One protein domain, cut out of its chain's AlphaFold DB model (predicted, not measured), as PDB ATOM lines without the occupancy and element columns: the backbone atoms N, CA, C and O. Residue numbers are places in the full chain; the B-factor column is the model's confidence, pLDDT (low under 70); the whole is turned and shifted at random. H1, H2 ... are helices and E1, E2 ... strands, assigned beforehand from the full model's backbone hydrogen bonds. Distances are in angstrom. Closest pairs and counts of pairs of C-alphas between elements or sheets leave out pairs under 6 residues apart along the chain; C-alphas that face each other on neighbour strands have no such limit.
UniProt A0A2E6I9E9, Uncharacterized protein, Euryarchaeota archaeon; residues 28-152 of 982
ATOM      1  N   ILE A  28       8.638 -27.866  -3.953       89.50
ATOM      2  CA  ILE A  28       7.831 -27.613  -5.143       89.50
ATOM      3  C   ILE A  28       8.768 -27.661  -6.363       89.50
ATOM      4  O   ILE A  28       9.505 -26.706  -6.619       89.50
ATOM      5  N   GLU A  29       8.763 -28.771  -7.111       88.19
ATOM      6  CA  GLU A  29       9.548 -28.887  -8.353       88.19
ATOM      7  C   GLU A  29       8.981 -27.961  -9.436       88.19
ATOM      8  O   GLU A  29       9.718 -27.250 -10.115       88.19
ATOM      9  N   GLU A  30       7.656 -27.974  -9.605       92.00
ATOM     10  CA  GLU A  30       6.949 -27.218 -10.636       92.00
ATOM     11  C   GLU A  30       5.484 -26.994 -10.234       92.00
ATOM     12  O   GLU A  30       4.826 -27.915  -9.755       92.00
ATOM     13  N   VAL A  31       4.950 -25.798 -10.483       91.81
ATOM     14  CA  VAL A  31       3.509 -25.499 -10.474       91.81
ATOM     15  C   VAL A  31       3.175 -24.774 -11.763       91.81
ATOM     16  O   VAL A  31       3.832 -23.802 -12.131       91.81
ATOM     17  N   THR A  32       2.122 -25.220 -12.433       92.69
ATOM     18  CA  THR A  32       1.573 -24.592 -13.633       92.69
ATOM     19  C   THR A  32       0.074 -24.348 -13.466       92.69
ATOM     20  O   THR A  32      -0.596 -25.082 -12.740       92.69
ATOM     21  N   MET A  33      -0.466 -23.319 -14.120       92.00
ATOM     22  CA  MET A  33      -1.891 -22.970 -14.060       92.00
ATOM     23  C   MET A  33      -2.476 -22.755 -15.452       92.00
ATOM     24  O   MET A  33      -1.836 -22.166 -16.327       92.00
ATOM     25  N   ARG A  34      -3.712 -23.219 -15.653       91.38
ATOM     26  CA  ARG A  34      -4.460 -23.105 -16.912       91.38
ATOM     27  C   ARG A  34      -5.876 -22.604 -16.636       91.38
ATOM     28  O   ARG A  34      -6.625 -23.270 -15.931       91.38
ATOM     29  N   ARG A  35      -6.261 -21.459 -17.205       89.94
ATOM     30  CA  ARG A  35      -7.643 -20.943 -17.156       89.94
ATOM     31  C   ARG A  35      -8.474 -21.625 -18.242       89.94
ATOM     32  O   ARG A  35      -8.227 -21.386 -19.426       89.94
ATOM     33  N   GLY A  36      -9.435 -22.463 -17.852       81.12
ATOM     34  CA  GLY A  36     -10.255 -23.263 -18.768       81.12
ATOM     35  C   GLY A  36      -9.423 -23.966 -19.850       81.12
ATOM     36  O   GLY A  36      -8.438 -24.647 -19.558       81.12
ATOM     37  N   ASN A  37      -9.784 -23.752 -21.119       80.00
ATOM     38  CA  ASN A  37      -9.055 -24.298 -22.269       80.00
ATOM     39  C   ASN A  37      -7.855 -23.456 -22.757       80.00
ATOM     40  O   ASN A  37      -7.214 -23.832 -23.739       80.00
ATOM     41  N   GLY A  38      -7.508 -22.360 -22.076       84.56
ATOM     42  CA  GLY A  38      -6.406 -21.473 -22.461       84.56
ATOM     43  C   GLY A  38      -5.005 -22.093 -22.351       84.56
ATOM     44  O   GLY A  38      -4.832 -23.272 -22.032       84.56
ATOM     45  N   ALA A  39      -3.978 -21.278 -22.602       85.00
ATOM     46  CA  ALA A  39      -2.585 -21.692 -22.461       85.00
ATOM     47  C   ALA A  39      -2.215 -21.969 -20.990       85.00
ATOM     48  O   ALA A  39      -2.573 -21.205 -20.089       85.00
ATOM     49  N   THR A  40      -1.463 -23.046 -20.763       89.38
ATOM     50  CA  THR A  40      -0.848 -23.355 -19.467       89.38
ATOM     51  C   THR A  40       0.343 -22.429 -19.230       89.38
ATOM     52  O   THR A  40       1.209 -22.302 -20.094       89.38
ATOM     53  N   LYS A  41       0.413 -21.804 -18.055       89.56
ATOM     54  CA  LYS A  41       1.541 -20.973 -17.615       89.56
ATOM     55  C   LYS A  41       2.329 -21.670 -16.515       89.56
ATOM     56  O   LYS A  41       1.715 -22.286 -15.648       89.56
ATOM     57  N   THR A  42       3.652 -21.521 -16.496       90.44
ATOM     58  CA  THR A  42       4.492 -21.942 -15.361       90.44
ATOM     59  C   THR A  42       4.534 -20.841 -14.309       90.44
ATOM     60  O   THR A  42       4.770 -19.678 -14.630       90.44
ATOM     61  N   ILE A  43       4.255 -21.215 -13.062       88.88
ATOM     62  CA  ILE A  43       4.056 -20.309 -11.929       88.88
ATOM     63  C   ILE A  43       5.194 -20.460 -10.929       88.88
ATOM     64  O   ILE A  43       5.817 -19.470 -10.557       88.88
ATOM     65  N   VAL A  44       5.510 -21.705 -10.567       89.38
ATOM     66  CA  VAL A  44       6.685 -22.073  -9.772       89.38
ATOM     67  C   VAL A  44       7.509 -23.070 -10.577       89.38
ATOM     68  O   VAL A  44       6.939 -23.941 -11.234       89.38
ATOM     69  N   LYS A  45       8.835 -22.966 -10.529       88.62
ATOM     70  CA  LYS A  45       9.749 -24.006 -11.010       88.62
ATOM     71  C   LYS A  45      11.058 -23.959 -10.225       88.62
ATOM     72  O   LYS A  45      11.548 -22.874  -9.926       88.62
ATOM     73  N   ASP A  46      11.616 -25.118  -9.887       82.06
ATOM     74  CA  ASP A  46      12.878 -25.251  -9.149       82.06
ATOM     75  C   ASP A  46      12.861 -24.421  -7.837       82.06
ATOM     76  O   ASP A  46      13.813 -23.708  -7.508       82.06
ATOM     77  N   GLY A  47      11.719 -24.437  -7.130       75.62
ATOM     78  CA  GLY A  47      11.461 -23.647  -5.917       75.62
ATOM     79  C   GLY A  47      11.301 -22.127  -6.104       75.62
ATOM     80  O   GLY A  47      11.153 -21.415  -5.115       75.62
ATOM     81  N   LYS A  48      11.334 -21.598  -7.335       82.19
ATOM     82  CA  LYS A  48      11.246 -20.154  -7.630       82.19
ATOM     83  C   LYS A  48       9.918 -19.789  -8.279       82.19
ATOM     84  O   LYS A  48       9.455 -20.499  -9.166       82.19
ATOM     85  N   ILE A  49       9.342 -18.658  -7.878       84.38
ATOM     86  CA  ILE A  49       8.092 -18.130  -8.438       84.38
ATOM     87  C   ILE A  49       8.408 -17.216  -9.634       84.38
ATOM     88  O   ILE A  49       9.263 -16.339  -9.535       84.38
ATOM     89  N   PHE A  50       7.724 -17.422 -10.762       83.62
ATOM     90  CA  PHE A  50       7.952 -16.722 -12.036       83.62
ATOM     91  C   PHE A  50       6.846 -15.717 -12.396       83.62
ATOM     92  O   PHE A  50       7.111 -14.739 -13.091       83.62
ATOM     93  N   GLN A  51       5.609 -15.933 -11.934       81.38
ATOM     94  CA  GLN A  51       4.487 -15.005 -12.117       81.38
ATOM     95  C   GLN A  51       3.540 -15.108 -10.912       81.38
ATOM     96  O   GLN A  51       3.122 -16.208 -10.577       81.38
ATOM     97  N   GLN A  52       3.174 -13.985 -10.284       78.25
ATOM     98  CA  GLN A  52       2.225 -13.957  -9.148       78.25
ATOM     99  C   GLN A  52       0.901 -13.252  -9.463       78.25
ATOM    100  O   GLN A  52      -0.120 -13.563  -8.858       78.25
ATOM    101  N   ASN A  53       0.905 -12.329 -10.428       77.38
ATOM    102  CA  ASN A  53      -0.268 -11.536 -10.791       77.38
ATOM    103  C   ASN A  53      -0.870 -12.051 -12.101       77.38
ATOM    104  O   ASN A  53      -0.170 -12.148 -13.116       77.38
ATOM    105  N   PHE A  54      -2.170 -12.347 -12.093       78.44
ATOM    106  CA  PHE A  54      -2.898 -12.885 -13.243       78.44
ATOM    107  C   PHE A  54      -4.164 -12.077 -13.506       78.44
ATOM    108  O   PHE A  54      -4.929 -11.802 -12.593       78.44
ATOM    109  N   GLY A  55      -4.448 -11.782 -14.778       79.81
ATOM    110  CA  GLY A  55      -5.732 -11.215 -15.215       79.81
ATOM    111  C   GLY A  55      -6.886 -12.228 -15.182       79.81
ATOM    112  O   GLY A  55      -7.664 -12.301 -16.136       79.81
ATOM    113  N   TYR A  56      -6.945 -13.061 -14.141       86.31
ATOM    114  CA  TYR A  56      -8.043 -13.985 -13.878       86.31
ATOM    115  C   TYR A  56      -9.126 -13.250 -13.084       86.31
ATOM    116  O   TYR A  56      -8.841 -12.448 -12.194       86.31
ATOM    117  N   ARG A  57     -10.378 -13.482 -13.462       81.06
ATOM    118  CA  ARG A  57     -11.565 -12.826 -12.923       81.06
ATOM    119  C   ARG A  57     -12.266 -13.743 -11.930       81.06
ATOM    120  O   ARG A  57     -12.093 -14.960 -11.942       81.06
ATOM    121  N   ARG A  58     -13.139 -13.147 -11.121       82.44
ATOM    122  CA  ARG A  58     -14.107 -13.892 -10.317       82.44
ATOM    123  C   ARG A  58     -14.920 -14.853 -11.200       82.44
ATOM    124  O   ARG A  58     -15.311 -14.488 -12.308       82.44
ATOM    125  N   HIS A  59     -15.169 -16.047 -10.678       80.88
ATOM    126  CA  HIS A  59     -15.820 -17.205 -11.294       80.88
ATOM    127  C   HIS A  59     -15.057 -17.893 -12.443       80.88
ATOM    128  O   HIS A  59     -15.587 -18.852 -13.008       80.88
ATOM    129  N   ASP A  60     -13.813 -17.496 -12.752       84.88
ATOM    130  CA  ASP A  60     -12.952 -18.274 -13.653       84.88
ATOM    131  C   ASP A  60     -12.637 -19.658 -13.069       84.88
ATOM    132  O   ASP A  60     -12.262 -19.782 -11.902       84.88
ATOM    133  N   ILE A  61     -12.714 -20.693 -13.910       85.12
ATOM    134  CA  ILE A  61     -12.231 -22.040 -13.588       85.12
ATOM    135  C   ILE A  61     -10.756 -22.138 -13.988       85.12
ATOM    136  O   ILE A  61     -10.392 -21.910 -15.151       85.12
ATOM    137  N   VAL A  62      -9.901 -22.497 -13.032       90.56
ATOM    138  CA  VAL A  62      -8.454 -22.628 -13.212       90.56
ATOM    139  C   VAL A  62      -7.986 -23.995 -12.723       90.56
ATOM    140  O   VAL A  62      -8.289 -24.412 -11.612       90.56
ATOM    141  N   THR A  63      -7.215 -24.700 -13.548       91.75
ATOM    142  CA  THR A  63      -6.566 -25.960 -13.170       91.75
ATOM    143  C   THR A  63      -5.133 -25.693 -12.727       91.75
ATOM    144  O   THR A  63      -4.330 -25.193 -13.519       91.75
ATOM    145  N   VAL A  64      -4.803 -26.057 -11.490       92.88
ATOM    146  CA  VAL A  64      -3.441 -26.083 -10.943       92.88
ATOM    147  C   VAL A  64      -2.844 -27.469 -11.191       92.88
ATOM    148  O   VAL A  64      -3.402 -28.476 -10.763       92.88
ATOM    149  N   LYS A  65      -1.696 -27.548 -11.864       92.62
ATOM    150  CA  LYS A  65      -0.928 -28.792 -12.023       92.62
ATOM    151  C   LYS A  65       0.424 -28.644 -11.352       92.62
ATOM    152  O   LYS A  65       1.171 -27.740 -11.722       92.62
ATOM    153  N   ALA A  66       0.750 -29.530 -10.415       93.00
ATOM    154  CA  ALA A  66       1.992 -29.452  -9.650       93.00
ATOM    155  C   ALA A  66       2.790 -30.762  -9.662       93.00
ATOM    156  O   ALA A  66       2.232 -31.852  -9.815       93.00
ATOM    157  N   LYS A  67       4.103 -30.634  -9.476       92.69
ATOM    158  CA  LYS A  67       5.048 -31.708  -9.164       92.69
ATOM    159  C   LYS A  67       5.681 -31.392  -7.813       92.69
ATOM    160  O   LYS A  67       6.217 -30.296  -7.627       92.69
ATOM    161  N   LEU A  68       5.574 -32.326  -6.875       91.19
ATOM    162  CA  LEU A  68       5.908 -32.114  -5.467       91.19
ATOM    163  C   LEU A  68       6.785 -33.262  -4.952       91.19
ATOM    164  O   LEU A  68       6.605 -34.417  -5.342       91.19
ATOM    165  N   ILE A  69       7.695 -32.955  -4.031       87.06
ATOM    166  CA  ILE A  69       8.480 -33.937  -3.273       87.06
ATOM    167  C   ILE A  69       8.278 -33.667  -1.781       87.06
ATOM    168  O   ILE A  69       8.321 -32.515  -1.358       87.06
ATOM    169  N   GLY A  70       8.091 -34.722  -0.981       85.88
ATOM    170  CA  GLY A  70       8.013 -34.649   0.482       85.88
ATOM    171  C   GLY A  70       6.731 -35.256   1.061       85.88
ATOM    172  O   GLY A  70       6.094 -36.101   0.436       85.88
ATOM    173  N   LYS A  71       6.377 -34.821   2.276       85.19
ATOM    174  CA  LYS A  71       5.146 -35.159   3.012       85.19
ATOM    175  C   LYS A  71       4.563 -33.871   3.615       85.19
ATOM    176  O   LYS A  71       5.307 -32.915   3.827       85.19
ATOM    177  N   GLY A  72       3.265 -33.861   3.917       89.56
ATOM    178  CA  GLY A  72       2.540 -32.705   4.464       89.56
ATOM    179  C   GLY A  72       1.389 -32.270   3.557       89.56
ATOM    180  O   GLY A  72       0.850 -33.088   2.809       89.56
ATOM    181  N   TYR A  73       1.056 -30.981   3.602       92.69
ATOM    182  CA  TYR A  73      -0.007 -30.348   2.822       92.69
ATOM    183  C   TYR A  73       0.573 -29.349   1.826       92.69
ATOM    184  O   TYR A  73       1.417 -28.528   2.184       92.69
ATOM    185  N   PHE A  74       0.088 -29.405   0.588       95.00
ATOM    186  CA  PHE A  74       0.296 -28.389  -0.435       95.00
ATOM    187  C   PHE A  74      -0.932 -27.480  -0.481       95.00
ATOM    188  O   PHE A  74      -2.065 -27.961  -0.556       95.00
ATOM    189  N   TYR A  75      -0.714 -26.170  -0.421       95.38
ATOM    190  CA  TYR A  75      -1.792 -25.186  -0.402       95.38
ATOM    191  C   TYR A  75      -1.394 -23.900  -1.129       95.38
ATOM    192  O   TYR A  75      -0.208 -23.601  -1.299       95.38
ATOM    193  N   ALA A  76      -2.400 -23.143  -1.565       95.38
ATOM    194  CA  ALA A  76      -2.213 -21.865  -2.243       95.38
ATOM    195  C   ALA A  76      -2.897 -20.723  -1.498       95.38
ATOM    196  O   ALA A  76      -3.977 -20.892  -0.924       95.38
ATOM    197  N   THR A  77      -2.273 -19.552  -1.561       94.81
ATOM    198  CA  THR A  77      -2.750 -18.333  -0.916       94.81
ATOM    199  C   THR A  77      -2.769 -17.151  -1.878       94.81
ATOM    200  O   THR A  77      -1.983 -17.094  -2.823       94.81
ATOM    201  N   SER A  78      -3.673 -16.198  -1.655       93.81
ATOM    202  CA  SER A  78      -3.745 -14.935  -2.402       93.81
ATOM    203  C   SER A  78      -3.916 -13.777  -1.427       93.81
ATOM    204  O   SER A  78      -4.692 -13.871  -0.478       93.81
ATOM    205  N   VAL A  79      -3.179 -12.691  -1.647       92.38
ATOM    206  CA  VAL A  79      -3.215 -11.496  -0.797       92.38
ATOM    207  C   VAL A  79      -4.223 -10.509  -1.368       92.38
ATOM    208  O   VAL A  79      -4.186 -10.217  -2.561       92.38
ATOM    209  N   ARG A  80      -5.096  -9.955  -0.525       88.44
ATOM    210  CA  ARG A  80      -6.031  -8.893  -0.917       88.44
ATOM    211  C   ARG A  80      -6.096  -7.835   0.180       88.44
ATOM    212  O   ARG A  80      -6.556  -8.096   1.289       88.44
ATOM    213  N   GLY A  81      -5.617  -6.631  -0.127       89.44
ATOM    214  CA  GLY A  81      -5.365  -5.613   0.894       89.44
ATOM    215  C   GLY A  81      -4.232  -6.054   1.825       89.44
ATOM    216  O   GLY A  81      -3.120  -6.290   1.363       89.44
ATOM    217  N   THR A  82      -4.517  -6.169   3.122       90.75
ATOM    218  CA  THR A  82      -3.567  -6.623   4.156       90.75
ATOM    219  C   THR A  82      -3.788  -8.068   4.613       90.75
ATOM    220  O   THR A  82      -3.069  -8.530   5.492       90.75
ATOM    221  N   GLU A  83      -4.777  -8.778   4.062       91.06
ATOM    222  CA  GLU A  83      -5.100 -10.161   4.441       91.06
ATOM    223  C   GLU A  83      -4.613 -11.172   3.395       91.06
ATOM    224  O   GLU A  83      -4.703 -10.933   2.188       91.06
ATOM    225  N   GLU A  84      -4.136 -12.325   3.866       93.94
ATOM    226  CA  GLU A  84      -3.776 -13.480   3.041       93.94
ATOM    227  C   GLU A  84      -4.864 -14.559   3.162       93.94
ATOM    228  O   GLU A  84      -5.171 -15.041   4.254       93.94
ATOM    229  N   TYR A  85      -5.474 -14.921   2.033       93.50
ATOM    230  CA  TYR A  85      -6.611 -15.838   1.949       93.50
ATOM    231  C   TYR A  85      -6.162 -17.226   1.498       93.50
ATOM    232  O   TYR A  85      -5.430 -17.351   0.514       93.50
ATOM    233  N   LEU A  86      -6.642 -18.270   2.177       94.50
ATOM    234  CA  LEU A  86      -6.393 -19.668   1.819       94.50
ATOM    235  C   LEU A  86      -7.383 -20.110   0.731       94.50
ATOM    236  O   LEU A  86      -8.593 -20.065   0.949       94.50
ATOM    237  N   LEU A  87      -6.873 -20.528  -0.432       94.06
ATOM    238  CA  LEU A  87      -7.692 -20.861  -1.607       94.06
ATOM    239  C   LEU A  87      -8.087 -22.343  -1.650       94.06
ATOM    240  O   LEU A  87      -9.262 -22.679  -1.776       94.06
ATOM    241  N   PHE A  88      -7.090 -23.225  -1.548       95.50
ATOM    242  CA  PHE A  88      -7.266 -24.676  -1.522       95.50
ATOM    243  C   PHE A  88      -6.150 -25.345  -0.713       95.50
ATOM    244  O   PHE A  88      -5.076 -24.765  -0.522       95.50
ATOM    245  N   VAL A  89      -6.399 -26.581  -0.283       94.19
ATOM    246  CA  VAL A  89      -5.480 -27.453   0.455       94.19
ATOM    247  C   VAL A  89      -5.602 -28.883  -0.064       94.19
ATOM    248  O   VAL A  89      -6.701 -29.384  -0.270       94.19
ATOM    249  N   THR A  90      -4.478 -29.576  -0.227       93.62
ATOM    250  CA  THR A  90      -4.447 -31.001  -0.586       93.62
ATOM    251  C   THR A  90      -3.221 -31.692   0.033       93.62
ATOM    252  O   THR A  90      -2.220 -31.015   0.295       93.62
ATOM    253  N   PRO A  91      -3.237 -33.012   0.304       91.75
ATOM    254  CA  PRO A  91      -2.028 -33.738   0.686       91.75
ATOM    255  C   PRO A  91      -0.939 -33.651  -0.397       91.75
ATOM    256  O   PRO A  91      -1.217 -33.485  -1.586       91.75
ATOM    257  N   VAL A  92       0.330 -33.777  -0.004       90.19
ATOM    258  CA  VAL A  92       1.461 -33.748  -0.950       90.19
ATOM    259  C   VAL A  92       1.486 -35.015  -1.811       90.19
ATOM    260  O   VAL A  92       2.052 -36.041  -1.435       90.19
ATOM    261  N   TYR A  93       0.908 -34.926  -3.008       89.06
ATOM    262  CA  TYR A  93       1.013 -35.944  -4.054       89.06
ATOM    263  C   TYR A  93       2.138 -35.616  -5.042       89.06
ATOM    264  O   TYR A  93       2.269 -34.482  -5.501       89.06
ATOM    265  N   ARG A  94       2.916 -36.630  -5.453       88.25
ATOM    266  CA  ARG A  94       4.064 -36.466  -6.373       88.25
ATOM    267  C   ARG A  94       3.703 -35.769  -7.694       88.25
ATOM    268  O   ARG A  94       4.533 -35.082  -8.286       88.25
ATOM    269  N   LYS A  95       2.467 -35.954  -8.159       90.88
ATOM    270  CA  LYS A  95       1.840 -35.186  -9.238       90.88
ATOM    271  C   LYS A  95       0.430 -34.811  -8.792       90.88
ATOM    272  O   LYS A  95      -0.298 -35.681  -8.326       90.88
ATOM    273  N   LEU A  96       0.051 -33.556  -8.989       91.62
ATOM    274  CA  LEU A  96      -1.270 -33.015  -8.672       91.62
ATOM    275  C   LEU A  96      -1.910 -32.410  -9.928       91.62
ATOM    276  O   LEU A  96      -1.216 -31.815 -10.756       91.62
ATOM    277  N   ASN A  97      -3.232 -32.523 -10.041       92.81
ATOM    278  CA  ASN A  97      -4.054 -31.856 -11.049       92.81
ATOM    279  C   ASN A  97      -5.380 -31.430 -10.400       92.81
ATOM    280  O   ASN A  97      -6.303 -32.233 -10.314       92.81
ATOM    281  N   TYR A  98      -5.444 -30.191  -9.916       92.44
ATOM    282  CA  TYR A  98      -6.501 -29.685  -9.044       92.44
ATOM    283  C   TYR A  98      -7.317 -28.578  -9.742       92.44
ATOM    284  O   TYR A  98      -6.745 -27.540 -10.089       92.44
ATOM    285  N   PRO A  99      -8.621 -28.772 -10.008       90.31
ATOM    286  CA  PRO A  99      -9.497 -27.725 -10.523       90.31
ATOM    287  C   PRO A  99     -10.028 -26.842  -9.382       90.31
ATOM    288  O   PRO A  99     -10.527 -27.348  -8.387       90.31
ATOM    289  N   LEU A 100      -9.972 -25.522  -9.554       90.06
ATOM    290  CA  LEU A 100     -10.519 -24.534  -8.622       90.06
ATOM    291  C   LEU A 100     -11.366 -23.511  -9.391       90.06
ATOM    292  O   LEU A 100     -10.941 -23.021 -10.442       90.06
ATOM    293  N   GLN A 101     -12.534 -23.146  -8.861       89.25
ATOM    294  CA  GLN A 101     -13.276 -21.969  -9.317       89.25
ATOM    295  C   GLN A 101     -12.954 -20.776  -8.412       89.25
ATOM    296  O   GLN A 101     -13.031 -20.869  -7.192       89.25
ATOM    297  N   LEU A 102     -12.568 -19.648  -9.007       87.81
ATOM    298  CA  LEU A 102     -12.058 -18.496  -8.266       87.81
ATOM    299  C   LEU A 102     -13.174 -17.610  -7.693       87.81
ATOM    300  O   LEU A 102     -13.859 -16.914  -8.440       87.81
ATOM    301  N   GLU A 103     -13.314 -17.535  -6.370       86.56
ATOM    302  CA  GLU A 103     -14.245 -16.583  -5.733       86.56
ATOM    303  C   GLU A 103     -13.715 -15.140  -5.640       86.56
ATOM    304  O   GLU A 103     -14.499 -14.214  -5.405       86.56
ATOM    305  N   ILE A 104     -12.417 -14.935  -5.881       86.62
ATOM    306  CA  ILE A 104     -11.727 -13.635  -5.930       86.62
ATOM    307  C   ILE A 104     -10.726 -13.578  -7.102       86.62
ATOM    308  O   ILE A 104     -10.277 -14.626  -7.567       86.62
ATOM    309  N   PRO A 105     -10.353 -12.379  -7.595       87.00
ATOM    310  CA  PRO A 105      -9.168 -12.210  -8.441       87.00
ATOM    311  C   PRO A 105      -7.898 -12.706  -7.732       87.00
ATOM    312  O   PRO A 105      -7.813 -12.631  -6.508       87.00
ATOM    313  N   LEU A 106      -6.905 -13.181  -8.495       88.31
ATOM    314  CA  LEU A 106      -5.626 -13.639  -7.936       88.31
ATOM    315  C   LEU A 106      -4.588 -12.512  -7.910       88.31
ATOM    316  O   LEU A 106      -3.889 -12.258  -8.897       88.31
ATOM    317  N   GLU A 107      -4.481 -11.885  -6.744       88.31
ATOM    318  CA  GLU A 107      -3.460 -10.902  -6.388       88.31
ATOM    319  C   GLU A 107      -2.448 -11.546  -5.419       88.31
ATOM    320  O   GLU A 107      -2.819 -12.316  -4.530       88.31
ATOM    321  N   GLY A 108      -1.148 -11.304  -5.629       88.62
ATOM    322  CA  GLY A 108      -0.093 -11.817  -4.744       88.62
ATOM    323  C   GLY A 108      -0.068 -13.345  -4.574       88.62
ATOM    324  O   GLY A 108       0.243 -13.816  -3.485       88.62
ATOM    325  N   LEU A 109      -0.423 -14.116  -5.612       91.81
ATOM    326  CA  LEU A 109      -0.553 -15.575  -5.518       91.81
ATOM    327  C   LEU A 109       0.752 -16.240  -5.045       91.81
ATOM    328  O   LEU A 109       1.830 -15.984  -5.595       91.81
ATOM    329  N   ASN A 110       0.636 -17.142  -4.073       92.38
ATOM    330  CA  ASN A 110       1.747 -17.916  -3.530       92.38
ATOM    331  C   ASN A 110       1.362 -19.395  -3.316       92.38
ATOM    332  O   ASN A 110       0.182 -19.740  -3.228       92.38
ATOM    333  N   PHE A 111       2.366 -20.270  -3.263       93.31
ATOM    334  CA  PHE A 111       2.218 -21.718  -3.101       93.31
ATOM    335  C   PHE A 111       3.191 -22.236  -2.050       93.31
ATOM    336  O   PHE A 111       4.376 -21.907  -2.073       93.31
ATOM    337  N   HIS A 112       2.699 -23.107  -1.176       92.44
ATOM    338  CA  HIS A 112       3.426 -23.579  -0.002       92.44
ATOM    339  C   HIS A 112       3.356 -25.103   0.098       92.44
ATOM    340  O   HIS A 112       2.365 -25.712  -0.310       92.44
ATOM    341  N   ILE A 113       4.376 -25.717   0.704       90.62
ATOM    342  CA  ILE A 113       4.258 -27.054   1.298       90.62
ATOM    343  C   ILE A 113       4.669 -26.957   2.765       90.62
ATOM    344  O   ILE A 113       5.734 -26.420   3.067       90.62
ATOM    345  N   SER A 114       3.862 -27.507   3.671       86.38
ATOM    346  CA  SER A 114       4.168 -27.551   5.104       86.38
ATOM    347  C   SER A 114       3.528 -28.774   5.780       86.38
ATOM    348  O   SER A 114       2.472 -29.226   5.331       86.38
ATOM    349  N   PRO A 115       4.104 -29.324   6.868       84.50
ATOM    350  CA  PRO A 115       3.434 -30.329   7.699       84.50
ATOM    351  C   PRO A 115       2.121 -29.837   8.336       84.50
ATOM    352  O   PRO A 115       1.234 -30.647   8.593       84.50
ATOM    353  N   THR A 116       1.996 -28.528   8.578       84.25
ATOM    354  CA  THR A 116       0.832 -27.857   9.187       84.25
ATOM    355  C   THR A 116       0.558 -26.519   8.499       84.25
ATOM    356  O   THR A 116       1.475 -25.900   7.956       84.25
ATOM    357  N   ILE A 117      -0.690 -26.047   8.508       86.50
ATOM    358  CA  ILE A 117      -1.070 -24.810   7.801       86.50
ATOM    359  C   ILE A 117      -1.077 -23.607   8.763       86.50
ATOM    360  O   ILE A 117      -1.577 -23.738   9.882       86.50
ATOM    361  N   PRO A 118      -0.529 -22.435   8.369       85.75
ATOM    362  CA  PRO A 118      -0.514 -21.243   9.209       85.75
ATOM    363  C   PRO A 118      -1.913 -20.755   9.597       85.75
ATOM    364  O   PRO A 118      -2.842 -20.731   8.794       85.75
ATOM    365  N   THR A 119      -2.041 -20.319  10.847       79.69
ATOM    366  CA  THR A 119      -3.327 -20.061  11.512       79.69
ATOM    367  C   THR A 119      -3.940 -18.695  11.212       79.69
ATOM    368  O   THR A 119      -5.106 -18.469  11.508       79.69
ATOM    369  N   HIS A 120      -3.159 -17.781  10.636       82.94
ATOM    370  CA  HIS A 120      -3.571 -16.414  10.303       82.94
ATOM    371  C   HIS A 120      -4.215 -16.294   8.910       82.94
ATOM    372  O   HIS A 120      -4.584 -15.194   8.504       82.94
ATOM    373  N   LEU A 121      -4.309 -17.395   8.160       89.50
ATOM    374  CA  LEU A 121      -4.821 -17.398   6.793       89.50
ATOM    375  C   LEU A 121      -6.351 -17.360   6.790       89.50
ATOM    376  O   LEU A 121      -7.014 -18.221   7.368       89.50
ATOM    377  N   ASN A 122      -6.922 -16.374   6.101       86.94
ATOM    378  CA  ASN A 122      -8.363 -16.183   6.048       86.94
ATOM    379  C   ASN A 122      -9.010 -17.266   5.155       86.94
ATOM    380  O   ASN A 122      -8.849 -17.274   3.933       86.94
ATOM    381  N   THR A 123      -9.772 -18.186   5.759       89.62
ATOM    382  CA  THR A 123     -10.401 -19.326   5.063       89.62
ATOM    383  C   THR A 123     -11.729 -18.971   4.375       89.62
ATOM    384  O   THR A 123     -12.473 -19.876   3.999       89.62
ATOM    385  N   THR A 124     -12.076 -17.683   4.232       86.00
ATOM    386  CA  THR A 124     -13.363 -17.238   3.647       86.00
ATOM    387  C   THR A 124     -13.614 -17.861   2.274       86.00
ATOM    388  O   THR A 124     -14.677 -18.438   2.055       86.00
ATOM    389  N   TYR A 125     -12.606 -17.823   1.400       87.81
ATOM    390  CA  TYR A 125     -12.676 -18.304   0.015       87.81
ATOM    391  C   TYR A 125     -12.116 -19.726  -0.174       87.81
ATOM    392  O   TYR A 125     -11.792 -20.113  -1.294       87.81
ATOM    393  N   LEU A 126     -11.990 -20.492   0.915       90.62
ATOM    394  CA  LEU A 126     -11.538 -21.881   0.876       90.62
ATOM    395  C   LEU A 126     -12.618 -22.781   0.265       90.62
ATOM    396  O   LEU A 126     -13.768 -22.742   0.719       90.62
ATOM    397  N   ASP A 127     -12.250 -23.615  -0.708       83.94
ATOM    398  CA  ASP A 127     -13.192 -24.514  -1.386       83.94
ATOM    399  C   ASP A 127     -13.722 -25.676  -0.508       83.94
ATOM    400  O   ASP A 127     -13.242 -25.949   0.598       83.94
ATOM    401  N   GLY A 128     -14.770 -26.351  -0.996       75.88
ATOM    402  CA  GLY A 128     -15.475 -27.404  -0.258       75.88
ATOM    403  C   GLY A 128     -14.632 -28.654   0.021       75.88
ATOM    404  O   GLY A 128     -14.650 -29.155   1.145       75.88
ATOM    405  N   ALA A 129     -13.859 -29.122  -0.964       80.00
ATOM    406  CA  ALA A 129     -13.001 -30.300  -0.821       80.00
ATOM    407  C   ALA A 129     -11.886 -30.052   0.207       80.00
ATOM    408  O   ALA A 129     -11.648 -30.871   1.096       80.00
ATOM    409  N   SER A 130     -11.277 -28.866   0.166       88.12
ATOM    410  CA  SER A 130     -10.293 -28.434   1.154       88.12
ATOM    411  C   SER A 130     -10.906 -28.355   2.551       88.12
ATOM    412  O   SER A 130     -10.327 -28.881   3.495       88.12
ATOM    413  N   ARG A 131     -12.102 -27.760   2.708       81.31
ATOM    414  CA  ARG A 131     -12.818 -27.719   4.002       81.31
ATOM    415  C   ARG A 131     -13.098 -29.119   4.559       81.31
ATOM    416  O   ARG A 131     -12.945 -29.316   5.765       81.31
ATOM    417  N   LEU A 132     -13.478 -30.077   3.711       73.75
ATOM    418  CA  LEU A 132     -13.706 -31.471   4.109       73.75
ATOM    419  C   LEU A 132     -12.402 -32.147   4.559       73.75
ATOM    420  O   LEU A 132     -12.371 -32.752   5.630       73.75
ATOM    421  N   LEU A 133     -11.310 -31.951   3.813       81.06
ATOM    422  CA  LEU A 133      -9.966 -32.404   4.179       81.06
ATOM    423  C   LEU A 133      -9.492 -31.819   5.522       81.06
ATOM    424  O   LEU A 133      -8.870 -32.537   6.309       81.06
ATOM    425  N   LEU A 134      -9.786 -30.540   5.812       80.75
ATOM    426  CA  LEU A 134      -9.396 -29.938   7.095       80.75
ATOM    427  C   LEU A 134     -10.181 -30.569   8.257       80.75
ATOM    428  O   LEU A 134      -9.614 -30.836   9.316       80.75
ATOM    429  N   ARG A 135     -11.484 -30.829   8.053       71.94
ATOM    430  CA  ARG A 135     -12.368 -31.468   9.046       71.94
ATOM    431  C   ARG A 135     -11.947 -32.903   9.363       71.94
ATOM    432  O   ARG A 135     -11.970 -33.285  10.529       71.94
ATOM    433  N   SER A 136     -11.552 -33.683   8.355       73.88
ATOM    434  CA  SER A 136     -11.136 -35.082   8.523       73.88
ATOM    435  C   SER A 136      -9.729 -35.250   9.110       73.88
ATOM    436  O   SER A 136      -9.414 -36.326   9.615       73.88
ATOM    437  N   ASN A 137      -8.899 -34.196   9.127       75.50
ATOM    438  CA  ASN A 137      -7.526 -34.241   9.646       75.50
ATOM    439  C   ASN A 137      -7.248 -33.186  10.750       75.50
ATOM    440  O   ASN A 137      -6.363 -32.345  10.568       75.50
ATOM    441  N   PRO A 138      -7.926 -33.214  11.922       65.00
ATOM    442  CA  PRO A 138      -7.791 -32.166  12.948       65.00
ATOM    443  C   PRO A 138      -6.358 -31.930  13.453       65.00
ATOM    444  O   PRO A 138      -6.009 -30.822  13.857       65.00
ATOM    445  N   SER A 139      -5.504 -32.957  13.403       65.31
ATOM    446  CA  SER A 139      -4.091 -32.901  13.798       65.31
ATOM    447  C   SER A 139      -3.245 -31.935  12.960       65.31
ATOM    448  O   SER A 139      -2.226 -31.450  13.449       65.31
ATOM    449  N   ALA A 140      -3.667 -31.606  11.737       62.62
ATOM    450  CA  ALA A 140      -3.008 -30.614  10.888       62.62
ATOM    451  C   ALA A 140      -3.446 -29.160  11.174       62.62
ATOM    452  O   ALA A 140      -2.840 -28.226  10.643       62.62
ATOM    453  N   TYR A 141      -4.459 -28.975  12.035       67.50
ATOM    454  CA  TYR A 141      -5.164 -27.707  12.283       67.50
ATOM    455  C   TYR A 141      -5.379 -27.403  13.774       67.50
ATOM    456  O   TYR A 141      -6.244 -26.599  14.120       67.50
ATOM    457  N   SER A 142      -4.576 -28.000  14.663       46.09
ATOM    458  CA  SER A 142      -4.698 -27.911  16.135       46.09
ATOM    459  C   SER A 142      -4.598 -26.497  16.736       46.09
ATOM    460  O   SER A 142      -4.717 -26.328  17.947       46.09
ATOM    461  N   SER A 143      -4.387 -25.482  15.901       44.44
ATOM    462  CA  SER A 143      -4.177 -24.083  16.265       44.44
ATOM    463  C   SER A 143      -4.986 -23.081  15.418       44.44
ATOM    464  O   SER A 143      -4.834 -21.878  15.620       44.44
ATOM    465  N   LEU A 144      -5.878 -23.525  14.513       47.97
ATOM    466  CA  LEU A 144      -6.648 -22.631  13.615       47.97
ATOM    467  C   LEU A 144      -7.693 -21.737  14.322       47.97
ATOM    468  O   LEU A 144      -8.303 -20.884  13.684       47.97
ATOM    469  N   GLY A 145      -7.932 -21.926  15.624       43.69
ATOM    470  CA  GLY A 145      -8.783 -21.067  16.462       43.69
ATOM    471  C   GLY A 145     -10.297 -21.196  16.238       43.69
ATOM    472  O   GLY A 145     -11.058 -21.052  17.192       43.69
ATOM    473  N   PHE A 146     -10.746 -21.527  15.024       48.44
ATOM    474  CA  PHE A 146     -12.138 -21.859  14.717       48.44
ATOM    475  C   PHE A 146     -12.238 -23.019  13.714       48.44
ATOM    476  O   PHE A 146     -11.355 -23.216  12.880       48.44
ATOM    477  N   MET A 147     -13.335 -23.781  13.768       48.88
ATOM    478  CA  MET A 147     -13.739 -24.593  12.618       48.88
ATOM    479  C   MET A 147     -14.297 -23.657  11.541       48.88
ATOM    480  O   MET A 147     -15.176 -22.862  11.884       48.88
ATOM    481  N   PRO A 148     -13.883 -23.773  10.262       44.25
ATOM    482  CA  PRO A 148     -14.454 -22.988   9.174       44.25
ATOM    483  C   PRO A 148     -15.980 -23.094   9.146       44.25
ATOM    484  O   PRO A 148     -16.544 -24.135   8.785       44.25
ATOM    485  N   SER A 149     -16.637 -22.003   9.544       42.19
ATOM    486  CA  SER A 149     -18.088 -21.885   9.521       42.19
ATOM    487  C   SER A 149     -18.590 -22.021   8.087       42.19
ATOM    488  O   SER A 149     -17.919 -21.660   7.111       42.19
ATOM    489  N   GLU A 150     -19.745 -22.660   7.954       40.50
ATOM    490  CA  GLU A 150     -20.184 -23.173   6.665       40.50
ATOM    491  C   GLU A 150     -20.644 -22.043   5.740       40.50
ATOM    492  O   GLU A 150     -21.362 -21.141   6.191       40.50
ATOM    493  N   PRO A 151     -20.326 -22.096   4.430       36.41
ATOM    494  CA  PRO A 151     -21.194 -21.439   3.465       36.41
ATOM    495  C   PRO A 151     -22.590 -22.037   3.678       36.41
ATOM    496  O   PRO A 151     -22.716 -23.260   3.700       36.41
ATOM    497  N   LYS A 152     -23.596 -21.180   3.929       36.66
ATOM    498  CA  LYS A 152     -24.951 -21.548   4.396       36.66
ATOM    499  C   LYS A 152     -25.373 -22.935   3.889       36.66
ATOM    500  O   LYS A 152     -25.674 -23.056   2.705       36.66
TER     501      LYS A 152
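What this domain is: This is residues 28 to 152 of the 982 residues of an uncharacterized protein of Euryarchaeota archaeon (UniProt A0A2E6I9E9). Two strongly twisted antiparallel sheets, E2 E1 E3 E6 and E5 E4 E7, lie face to face as a sandwich, their strands crossed at 54 degrees. The short helix H1 packs beside the edge strand E5 of the smaller sheet, and a tail without named elements, residues 137 to 152, follows it. The printed part has 125 residues, with seven named strands and then one named helix along the chain, E1 E2 E3 E4 E5 E6 E7 H1; the class is mostly strand, though named elements hold 61 residues, under half. The whole is compact, with a radius of gyration of the C-alphas of 13.9 A and spans of 38 by 32 by 25 A.

Where its parts are: In the larger sheet, E1 is residues 28 to 35, 20.7 A long, from C-alpha 28 at (7.831, -27.613, -5.143). E2 is residues 40 to 45, E3 residues 61 to 69, 26.0 A long, and E6 residues 95 to 101, 20.1 A long. In the smaller sheet, E4 is residues 73 to 80, 22.6 A long, E5 residues 83 to 91, 24.1 A long, and E7 residues 110 to 114. E5 bends by 52 degrees at residue 88. H1 is residues 128 to 136, ending with C-alpha 136 at (-11.136, -35.082, 8.523).

How they stand to each other: E2 and E6 are the edge strands of the larger sheet. E1 and E3 are antiparallel at 169 degrees, with N 32 and O 65 2.8 A apart, within hydrogen-bond range. E1 and E2 form a hairpin, with N 31 and O 44 at 2.8 A. E3 and E6 are antiparallel, with N 64 and O 98 at 2.8 A. The two sheets of the sandwich have their facing parts 9.9 A centre to centre and their best planes 7 degrees apart. E4 and E5 form a hairpin, with N 85 and O 78 at 2.8 A, and E4 and E7 are antiparallel, with N 73 and O 114 at 2.8 A. H1 is on the smaller sheet at a height over the sheet of 7.1 A, over none of its strands, but only just: 2 of its C-alphas fall on E5. The closest C-alphas of E5 and H1 are those of Val 89 and Ser 130, 5.0 A apart. In H1 every O i to N i+4 pair is within hydrogen-bond range.

The domain as a whole: The two C-alphas farthest apart are those of Asp 46 and Lys 152, 40.4 A. The printed part has no cut. The links E2 to E3 and E7 to H1 are long. The mean pLDDT of the printed part is 82.9, and residues 138 to 152 are under 70.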